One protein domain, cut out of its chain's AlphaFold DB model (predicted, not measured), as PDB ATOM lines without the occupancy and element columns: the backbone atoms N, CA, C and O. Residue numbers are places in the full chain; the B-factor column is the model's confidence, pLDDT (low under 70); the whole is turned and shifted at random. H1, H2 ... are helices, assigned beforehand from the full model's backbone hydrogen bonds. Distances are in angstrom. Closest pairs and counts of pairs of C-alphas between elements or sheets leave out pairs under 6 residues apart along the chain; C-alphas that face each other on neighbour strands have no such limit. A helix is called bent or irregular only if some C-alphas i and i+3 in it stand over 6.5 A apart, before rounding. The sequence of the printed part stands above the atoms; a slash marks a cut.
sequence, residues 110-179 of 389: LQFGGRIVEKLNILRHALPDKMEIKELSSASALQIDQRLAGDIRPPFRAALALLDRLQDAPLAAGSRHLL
ATOM      1  N   LEU A 110     182.457 236.189 150.846       92.88
ATOM      2  CA  LEU A 110     183.081 234.891 151.113       92.88
ATOM      3  C   LEU A 110     184.274 234.634 150.186       92.88
ATOM      4  O   LEU A 110     185.264 234.058 150.620       92.88
ATOM      5  N   GLN A 111     184.203 235.106 148.939       91.50
ATOM      6  CA  GLN A 111     185.250 234.904 147.941       91.50
ATOM      7  C   GLN A 111     186.425 235.881 148.089       91.50
ATOM      8  O   GLN A 111     187.575 235.497 147.892       91.50
ATOM      9  N   PHE A 112     186.147 237.158 148.372       89.81
ATOM     10  CA  PHE A 112     187.149 238.230 148.289       89.81
ATOM     11  C   PHE A 112     187.394 238.969 149.608       89.81
ATOM     12  O   PHE A 112     188.361 239.724 149.705       89.81
ATOM     13  N   GLY A 113     186.535 238.784 150.615       82.44
ATOM     14  CA  GLY A 113     186.617 239.496 151.888       82.44
ATOM     15  C   GLY A 113     186.358 241.011 151.798       82.44
ATOM     16  O   GLY A 113     186.067 241.586 150.747       82.44
ATOM     17  N   GLY A 114     186.472 241.683 152.949       75.50
ATOM     18  CA  GLY A 114     186.525 243.147 153.055       75.50
ATOM     19  C   GLY A 114     185.216 243.919 152.809       75.50
ATOM     20  O   GLY A 114     184.134 243.362 152.637       75.50
ATOM     21  N   ARG A 115     185.328 245.258 152.797       71.69
ATOM     22  CA  ARG A 115     184.216 246.216 152.583       71.69
ATOM     23  C   ARG A 115     183.813 246.387 151.107       71.69
ATOM     24  O   ARG A 115     182.975 247.226 150.792       71.69
ATOM     25  N   ILE A 116     184.389 245.601 150.192       73.06
ATOM     26  CA  ILE A 116     184.137 245.684 148.740       73.06
ATOM     27  C   ILE A 116     182.663 245.424 148.393       73.06
ATOM     28  O   ILE A 116     182.156 245.978 147.422       73.06
ATOM     29  N   VAL A 117     181.959 244.661 149.228       80.38
ATOM     30  CA  VAL A 117     180.539 244.322 149.061       80.38
ATOM     31  C   VAL A 117     179.585 245.509 149.100       80.38
ATOM     32  O   VAL A 117     178.521 245.442 148.492       80.38
ATOM     33  N   GLU A 118     179.947 246.604 149.768       81.94
ATOM     34  CA  GLU A 118     179.084 247.790 149.820       81.94
ATOM     35  C   GLU A 118     178.946 248.463 148.451       81.94
ATOM     36  O   GLU A 118     177.943 249.120 148.190       81.94
ATOM     37  N   LYS A 119     179.879 248.199 147.527       85.25
ATOM     38  CA  LYS A 119     179.794 248.675 146.143       85.25
ATOM     39  C   LYS A 119     178.548 248.149 145.432       85.25
ATOM     40  O   LYS A 119     177.950 248.892 144.673       85.25
ATOM     41  N   LEU A 120     178.101 246.918 145.705       92.50
ATOM     42  CA  LEU A 120     176.923 246.348 145.031       92.50
ATOM     43  C   LEU A 120     175.605 247.006 145.457       92.50
ATOM     44  O   LEU A 120     174.637 246.952 144.705       92.50
ATOM     45  N   ASN A 121     175.553 247.657 146.625       90.94
ATOM     46  CA  ASN A 121     174.339 248.346 147.069       90.94
ATOM     47  C   ASN A 121     173.962 249.507 146.142       90.94
ATOM     48  O   ASN A 121     172.774 249.778 145.975       90.94
ATOM     49  N   ILE A 122     174.946 250.149 145.500       93.12
ATOM     50  CA  ILE A 122     174.690 251.274 144.595       93.12
ATOM     51  C   ILE A 122     173.809 250.877 143.408       93.12
ATOM     52  O   ILE A 122     173.083 251.714 142.883       93.12
ATOM     53  N   LEU A 123     173.820 249.596 143.015       94.00
ATOM     54  CA  LEU A 123     173.032 249.096 141.890       94.00
ATOM     55  C   LEU A 123     171.528 249.286 142.125       94.00
ATOM     56  O   LEU A 123     170.807 249.545 141.173       94.00
ATOM     57  N   ARG A 124     171.058 249.270 143.382       91.94
ATOM     58  CA  ARG A 124     169.645 249.557 143.707       91.94
ATOM     59  C   ARG A 124     169.208 250.967 143.330       91.94
ATOM     60  O   ARG A 124     168.027 251.192 143.120       91.94
ATOM     61  N   HIS A 125     170.148 251.905 143.334       90.62
ATOM     62  CA  HIS A 125     169.890 253.319 143.086       90.62
ATOM     63  C   HIS A 125     170.273 253.733 141.665       90.62
ATOM     64  O   HIS A 125     169.762 254.724 141.160       90.62
ATOM     65  N   ALA A 126     171.203 253.004 141.045       93.12
ATOM     66  CA  ALA A 126     171.719 253.318 139.722       93.12
ATOM     67  C   ALA A 126     170.933 252.647 138.588       93.12
ATOM     68  O   ALA A 126     170.852 253.213 137.499       93.12
ATOM     69  N   LEU A 127     170.400 251.442 138.809       93.69
ATOM     70  CA  LEU A 127     169.684 250.710 137.768       93.69
ATOM     71  C   LEU A 127     168.303 251.334 137.512       93.69
ATOM     72  O   LEU A 127     167.610 251.661 138.475       93.69
ATOM     73  N   PRO A 128     167.887 251.486 136.239       92.31
ATOM     74  CA  PRO A 128     166.532 251.901 135.898       92.31
ATOM     75  C   PRO A 128     165.479 250.941 136.456       92.31
ATOM     76  O   PRO A 128     165.731 249.740 136.594       92.31
ATOM     77  N   ASP A 129     164.273 251.454 136.701       85.94
ATOM     78  CA  ASP A 129     163.150 250.636 137.154       85.94
ATOM     79  C   ASP A 129     162.936 249.433 136.224       85.94
ATOM     80  O   ASP A 129     162.862 249.581 135.003       85.94
ATOM     81  N   LYS A 130     162.797 248.243 136.825       86.56
ATOM     82  CA  LYS A 130     162.612 246.931 136.170       86.56
ATOM     83  C   LYS A 130     163.843 246.327 135.484       86.56
ATOM     84  O   LYS A 130     163.749 245.168 135.099       86.56
ATOM     85  N   MET A 131     164.966 247.040 135.366       93.38
ATOM     86  CA  MET A 131     166.192 246.441 134.833       93.38
ATOM     87  C   MET A 131     166.814 245.484 135.856       93.38
ATOM     88  O   MET A 131     167.100 245.864 136.995       93.38
ATOM     89  N   GLU A 132     167.067 244.248 135.439       93.69
ATOM     90  CA  GLU A 132     167.779 243.261 136.247       93.69
ATOM     91  C   GLU A 132     169.297 243.330 136.016       93.69
ATOM     92  O   GLU A 132     169.780 243.693 134.946       93.69
ATOM     93  N   ILE A 133     170.088 242.912 137.011       95.38
ATOM     94  CA  ILE A 133     171.563 242.903 136.914       95.38
ATOM     95  C   ILE A 133     172.051 242.057 135.731       95.38
ATOM     96  O   ILE A 133     173.013 242.433 135.065       95.38
ATOM     97  N   LYS A 134     171.376 240.938 135.447       95.38
ATOM     98  CA  LYS A 134     171.724 240.033 134.344       95.38
ATOM     99  C   LYS A 134     171.574 240.666 132.954       95.38
ATOM    100  O   LYS A 134     172.185 240.192 132.002       95.38
ATOM    101  N   GLU A 135     170.777 241.730 132.849       95.00
ATOM    102  CA  GLU A 135     170.496 242.460 131.605       95.00
ATOM    103  C   GLU A 135     171.524 243.566 131.332       95.00
ATOM    104  O   GLU A 135     171.494 244.218 130.283       95.00
ATOM    105  N   LEU A 136     172.447 243.808 132.269       96.12
ATOM    106  CA  LEU A 136     173.529 244.753 132.052       96.12
ATOM    107  C   LEU A 136     174.442 244.277 130.919       96.12
ATOM    108  O   LEU A 136     174.893 243.136 130.873       96.12
ATOM    109  N   SER A 137     174.763 245.210 130.033       94.69
ATOM    110  CA  SER A 137     175.765 245.082 128.985       94.69
ATOM    111  C   SER A 137     176.693 246.294 129.048       94.69
ATOM    112  O   SER A 137     176.398 247.275 129.731       94.69
ATOM    113  N   SER A 138     177.809 246.266 128.315       92.25
ATOM    114  CA  SER A 138     178.704 247.432 128.233       92.25
ATOM    115  C   SER A 138     177.966 248.692 127.749       92.25
ATOM    116  O   SER A 138     178.145 249.780 128.299       92.25
ATOM    117  N   ALA A 139     177.047 248.528 126.789       90.62
ATOM    118  CA  ALA A 139     176.241 249.617 126.244       90.62
ATOM    119  C   ALA A 139     175.237 250.177 127.267       90.62
ATOM    120  O   ALA A 139     175.208 251.389 127.490       90.62
ATOM    121  N   SER A 140     174.444 249.321 127.926       94.50
ATOM    122  CA  SER A 140     173.466 249.792 128.918       94.50
ATOM    123  C   SER A 140     174.148 250.370 130.159       94.50
ATOM    124  O   SER A 140     173.720 251.404 130.669       94.50
ATOM    125  N   ALA A 141     175.271 249.791 130.593       96.25
ATOM    126  CA  ALA A 141     176.077 250.326 131.684       96.25
ATOM    127  C   ALA A 141     176.622 251.729 131.376       96.25
ATOM    128  O   ALA A 141     176.598 252.601 132.247       96.25
ATOM    129  N   LEU A 142     177.072 251.974 130.141       95.06
ATOM    130  CA  LEU A 142     177.519 253.298 129.717       95.06
ATOM    131  C   LEU A 142     176.370 254.317 129.710       95.06
ATOM    132  O   LEU A 142     176.541 255.421 130.225       95.06
ATOM    133  N   GLN A 143     175.197 253.943 129.191       94.06
ATOM    134  CA  GLN A 143     174.012 254.811 129.204       94.06
ATOM    135  C   GLN A 143     173.567 255.166 130.627       94.06
ATOM    136  O   GLN A 143     173.188 256.307 130.892       94.06
ATOM    137  N   ILE A 144     173.632 254.208 131.556       95.50
ATOM    138  CA  ILE A 144     173.358 254.462 132.973       95.50
ATOM    139  C   ILE A 144     174.398 255.438 133.528       95.50
ATOM    140  O   ILE A 144     174.023 256.472 134.071       95.50
ATOM    141  N   ASP A 145     175.695 255.176 133.333       95.62
ATOM    142  CA  ASP A 145     176.774 256.035 133.838       95.62
ATOM    143  C   ASP A 145     176.662 257.495 133.366       95.62
ATOM    144  O   ASP A 145     176.922 258.410 134.148       95.62
ATOM    145  N   GLN A 146     176.236 257.710 132.116       93.25
ATOM    146  CA  GLN A 146     175.972 259.034 131.535       93.25
ATOM    147  C   GLN A 146     174.851 259.796 132.248       93.25
ATOM    148  O   GLN A 146     174.912 261.021 132.342       93.25
ATOM    149  N   ARG A 147     173.842 259.088 132.768       92.75
ATOM    150  CA  ARG A 147     172.713 259.675 133.508       92.75
ATOM    151  C   ARG A 147     173.032 259.893 134.985       92.75
ATOM    152  O   ARG A 147     172.418 260.743 135.623       92.75
ATOM    153  N   LEU A 148     173.989 259.146 135.533       92.38
ATOM    154  CA  LEU A 148     174.432 259.321 136.913       92.38
ATOM    155  C   LEU A 148     175.276 260.588 137.054       92.38
ATOM    156  O   LEU A 148     176.213 260.813 136.287       92.38
ATOM    157  N   ALA A 149     175.007 261.376 138.090       84.56
ATOM    158  CA  ALA A 149     175.787 262.555 138.455       84.56
ATOM    159  C   ALA A 149     176.415 262.402 139.853       84.56
ATOM    160  O   ALA A 149     175.979 261.580 140.662       84.56
ATOM    161  N   GLY A 150     177.445 263.210 140.123       85.00
ATOM    162  CA  GLY A 150     178.052 263.346 141.450       85.00
ATOM    163  C   GLY A 150     178.599 262.041 142.039       85.00
ATOM    164  O   GLY A 150     179.212 261.225 141.345       85.00
ATOM    165  N   ASP A 151     178.355 261.857 143.335       87.50
ATOM    166  CA  ASP A 151     178.986 260.833 144.175       87.50
ATOM    167  C   ASP A 151     178.529 259.396 143.884       87.50
ATOM    168  O   ASP A 151     179.148 258.443 144.351       87.50
ATOM    169  N   ILE A 152     177.473 259.211 143.085       90.56
ATOM    170  CA  ILE A 152     176.918 257.888 142.745       90.56
ATOM    171  C   ILE A 152     177.732 257.215 141.629       90.56
ATOM    172  O   ILE A 152     177.857 255.986 141.588       90.56
ATOM    173  N   ARG A 153     178.336 258.006 140.732       92.06
ATOM    174  CA  ARG A 153     179.011 257.494 139.530       92.06
ATOM    175  C   ARG A 153     180.257 256.649 139.849       92.06
ATOM    176  O   ARG A 153     180.356 255.538 139.322       92.06
ATOM    177  N   PRO A 154     181.213 257.085 140.701       92.94
ATOM    178  CA  PRO A 154     182.386 256.260 140.997       92.94
ATOM    179  C   PRO A 154     182.044 254.918 141.677       92.94
ATOM    180  O   PRO A 154     182.569 253.890 141.237       92.94
ATOM    181  N   PRO A 155     181.143 254.863 142.683       93.19
ATOM    182  CA  PRO A 155     180.667 253.601 143.243       93.19
ATOM    183  C   PRO A 155     179.973 252.705 142.217       93.19
ATOM    184  O   PRO A 155     180.223 251.502 142.230       93.19
ATOM    185  N   PHE A 156     179.171 253.263 141.299       95.38
ATOM    186  CA  PHE A 156     178.549 252.495 140.214       95.38
ATOM    187  C   PHE A 156     179.595 251.804 139.336       95.38
ATOM    188  O   PHE A 156     179.574 250.581 139.206       95.38
ATOM    189  N   ARG A 157     180.592 252.542 138.835       95.31
ATOM    190  CA  ARG A 157     181.702 251.954 138.061       95.31
ATOM    191  C   ARG A 157     182.461 250.881 138.847       95.31
ATOM    192  O   ARG A 157     182.869 249.868 138.283       95.31
ATOM    193  N   ALA A 158     182.639 251.081 140.152       93.94
ATOM    194  CA  ALA A 158     183.280 250.101 141.022       93.94
ATOM    195  C   ALA A 158     182.419 248.843 141.249       93.94
ATOM    196  O   ALA A 158     182.975 247.766 141.467       93.94
ATOM    197  N   ALA A 159     181.091 248.969 141.202       95.75
ATOM    198  CA  ALA A 159     180.161 247.847 141.246       95.75
ATOM    199  C   ALA A 159     180.232 247.015 139.960       95.75
ATOM    200  O   ALA A 159     180.308 245.796 140.055       95.75
ATOM    201  N   LEU A 160     180.303 247.653 138.784       96.88
ATOM    202  CA  LEU A 160     180.472 246.956 137.498       96.88
ATOM    203  C   LEU A 160     181.749 246.107 137.477       96.88
ATOM    204  O   LEU A 160     181.696 244.919 137.186       96.88
ATOM    205  N   ALA A 161     182.879 246.678 137.903       95.00
ATOM    206  CA  ALA A 161     184.136 245.936 138.011       95.00
ATOM    207  C   ALA A 161     184.052 244.744 138.985       95.00
ATOM    208  O   ALA A 161     184.739 243.738 138.813       95.00
ATOM    209  N   LEU A 162     183.224 244.846 140.030       95.19
ATOM    210  CA  LEU A 162     182.985 243.735 140.947       95.19
ATOM    211  C   LEU A 162     182.076 242.664 140.331       95.19
ATOM    212  O   LEU A 162     182.318 241.488 140.582       95.19
ATOM    213  N   LEU A 163     181.076 243.041 139.526       96.38
ATOM    214  CA  LEU A 163     180.264 242.091 138.757       96.38
ATOM    215  C   LEU A 163     181.130 241.304 137.768       96.38
ATOM    216  O   LEU A 163     181.042 240.081 137.750       96.38
ATOM    217  N   ASP A 164     182.020 241.980 137.036       95.94
ATOM    218  CA  ASP A 164     182.974 241.323 136.132       95.94
ATOM    219  C   ASP A 164     183.858 240.328 136.894       95.94
ATOM    220  O   ASP A 164     183.987 239.175 136.503       95.94
ATOM    221  N   ARG A 165     184.392 240.729 138.055       94.00
ATOM    222  CA  ARG A 165     185.199 239.840 138.905       94.00
ATOM    223  C   ARG A 165     184.409 238.635 139.437       94.00
ATOM    224  O   ARG A 165     185.000 237.594 139.714       94.00
ATOM    225  N   LEU A 166     183.097 238.771 139.635       94.19
ATOM    226  CA  LEU A 166     182.242 237.675 140.092       94.19
ATOM    227  C   LEU A 166     181.996 236.624 139.003       94.19
ATOM    228  O   LEU A 166     181.704 235.490 139.363       94.19
ATOM    229  N   GLN A 167     182.163 236.942 137.715       93.19
ATOM    230  CA  GLN A 167     182.008 235.964 136.622       93.19
ATOM    231  C   GLN A 167     182.961 234.765 136.764       93.19
ATOM    232  O   GLN A 167     182.583 233.611 136.516       93.19
ATOM    233  N   ASP A 168     184.176 235.048 137.234       92.12
ATOM    234  CA  ASP A 168     185.253 234.072 137.410       92.12
ATOM    235  C   ASP A 168     185.334 233.516 138.840       92.12
ATOM    236  O   ASP A 168     186.193 232.689 139.146       92.12
ATOM    237  N   ALA A 169     184.456 233.955 139.749       92.19
ATOM    238  CA  ALA A 169     184.462 233.485 141.128       92.19
ATOM    239  C   ALA A 169     183.909 232.049 141.221       92.19
ATOM    240  O   ALA A 169     182.749 231.831 140.860       92.19
ATOM    241  N   PRO A 170     184.652 231.079 141.795       92.12
ATOM    242  CA  PRO A 170     184.160 229.712 141.976       92.12
ATOM    243  C   PRO A 170     182.818 229.640 142.719       92.12
ATOM    244  O   PRO A 170     181.913 228.930 142.290       92.12
ATOM    245  N   LEU A 171     182.641 230.443 143.777       91.81
ATOM    246  CA  LEU A 171     181.381 230.499 144.532       91.81
ATOM    247  C   LEU A 171     180.208 231.124 143.756       91.81
ATOM    248  O   LEU A 171     179.062 230.984 144.175       91.81
ATOM    249  N   ALA A 172     180.463 231.811 142.640       92.25
ATOM    250  CA  ALA A 172     179.419 232.374 141.788       92.25
ATOM    251  C   ALA A 172     178.933 231.400 140.703       92.25
ATOM    252  O   ALA A 172     177.954 231.710 140.027       92.25
ATOM    253  N   ALA A 173     179.568 230.232 140.533       90.31
ATOM    254  CA  ALA A 173     179.267 229.303 139.442       90.31
ATOM    255  C   ALA A 173     177.774 228.919 139.375       90.31
ATOM    256  O   ALA A 173     177.160 229.029 138.315       90.31
ATOM    257  N   GLY A 174     177.160 228.578 140.515       86.75
ATOM    258  CA  GLY A 174     175.726 228.259 140.603       86.75
ATOM    259  C   GLY A 174     174.787 229.463 140.430       86.75
ATOM    260  O   GLY A 174     173.580 229.298 140.282       86.75
ATOM    261  N   SER A 175     175.328 230.684 140.418       90.44
ATOM    262  CA  SER A 175     174.583 231.949 140.344       90.44
ATOM    263  C   SER A 175     174.898 232.768 139.089       90.44
ATOM    264  O   SER A 175     174.512 233.932 139.010       90.44
ATOM    265  N   ARG A 176     175.561 232.180 138.083       90.81
ATOM    266  CA  ARG A 176     175.909 232.869 136.824       90.81
ATOM    267  C   ARG A 176     174.702 233.450 136.090       90.81
ATOM    268  O   ARG A 176     174.812 234.507 135.491       90.81
ATOM    269  N   HIS A 177     173.539 232.816 136.211       91.44
ATOM    270  CA  HIS A 177     172.280 233.299 135.636       91.44
ATOM    271  C   HIS A 177     171.785 234.635 136.233       91.44
ATOM    272  O   HIS A 177     170.875 235.249 135.681       91.44
ATOM    273  N   LEU A 178     172.351 235.077 137.365       92.88
ATOM    274  CA  LEU A 178     172.060 236.367 138.003       92.88
ATOM    275  C   LEU A 178     173.060 237.466 137.619       92.88
ATOM    276  O   LEU A 178     172.835 238.636 137.936       92.88
ATOM    277  N   LEU A 179     174.179 237.091 137.000       95.44
ATOM    278  CA  LEU A 179     175.220 238.004 136.548       95.44
ATOM    279  C   LEU A 179     174.962 238.428 135.092       95.44
ATOM    280  O   LEU A 179     174.214 237.754 134.380       95.44
TER     281      LEU A 179
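AT A GLANCE: This is residues 110 to 179 of the 389 residues of an uncharacterized protein of Citreimonas salinaria (UniProt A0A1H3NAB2). One long helix, H3, makes the long axis, and H1 crosses the middle of it at a steep angle. H2 folds back beside the first part of H3, while H4 makes a corner with H3 at its other end. The printed part has 70 residues with four named helices, H1, H2, H3 and H4 in chain order, and no named strand, and its class is all helix. The whole is compact, with a radius of gyration of the C-alphas of 12.1 A, and spans 33 by 25 by 18 A.

IN THESE COORDINATES: Start at Leu 110 and go on to C-alpha 114 at (186.525, 243.147, 153.055), where H1 begins; it runs over residues 114 to 126, 22.4 A from first to last C-alpha. H1 is irregular, with C-alphas 114 and 117 lying 7.3 A apart. After a long link of 11 residues, look for H2 at residues 138 to 147. Next find C-alpha 150 at (178.052, 263.346, 141.450); from there H3 runs over residues 150 to 167, 28.1 A long. H3 is only just irregular, with C-alphas 151 and 154 lying 6.52 A apart. H4 takes residues 170 to 178 and ends at C-alpha 178, at (172.060, 236.367, 138.003); it too is irregular, with C-alphas 174 and 177 lying 7.9 A apart.

HOW THE PARTS SIT: Begin at H3, the hub, which touches the three other helices. H1 touches it at a steep tilt of 65 degrees, opposite ways; look at the closest C-alphas, those of Lys 119 and Ala 159, 5.0 A apart. H2 and H3 form a helical hairpin at a shallow tilt of 16 degrees, opposite ways. They only just touch, with 3 pairs of C-alphas within 8 A, and of H3 residues 153 to 157 alone take part; the closest C-alphas, those of Asp 145 and Arg 153, are 6.3 A apart. H3 and H4 touch only at the corner, and only just, with 3 pairs within 8 A; of H3 residues 166 to 167 alone take part, and the closest C-alphas are those of Leu 166 and Ala 172, 6.2 A apart. H1 and H2 are close but not clearly touching, with the C-alphas of Ala 126 and Ile 144 7.0 A apart. H4 is apart from H1 and from H2. In H2 every O i to N i+4 pair is within hydrogen-bond range; in H3 12 of 14 are, in H1 1 of 9 beside 9 of 10 O i to N i+3 pairs, and in H4 1 of 5 beside 3 of 6.

THE WHOLE: The two C-alphas farthest apart are those of Gly 150 and Gly 174, at 35.2 A. The printed part has no cut. The link from H1 to H2 is long, and the links from H2 to H3 and from H3 to H4 are tight. In this model the mean pLDDT of the printed part is 91.3, and no printed residue is under 70.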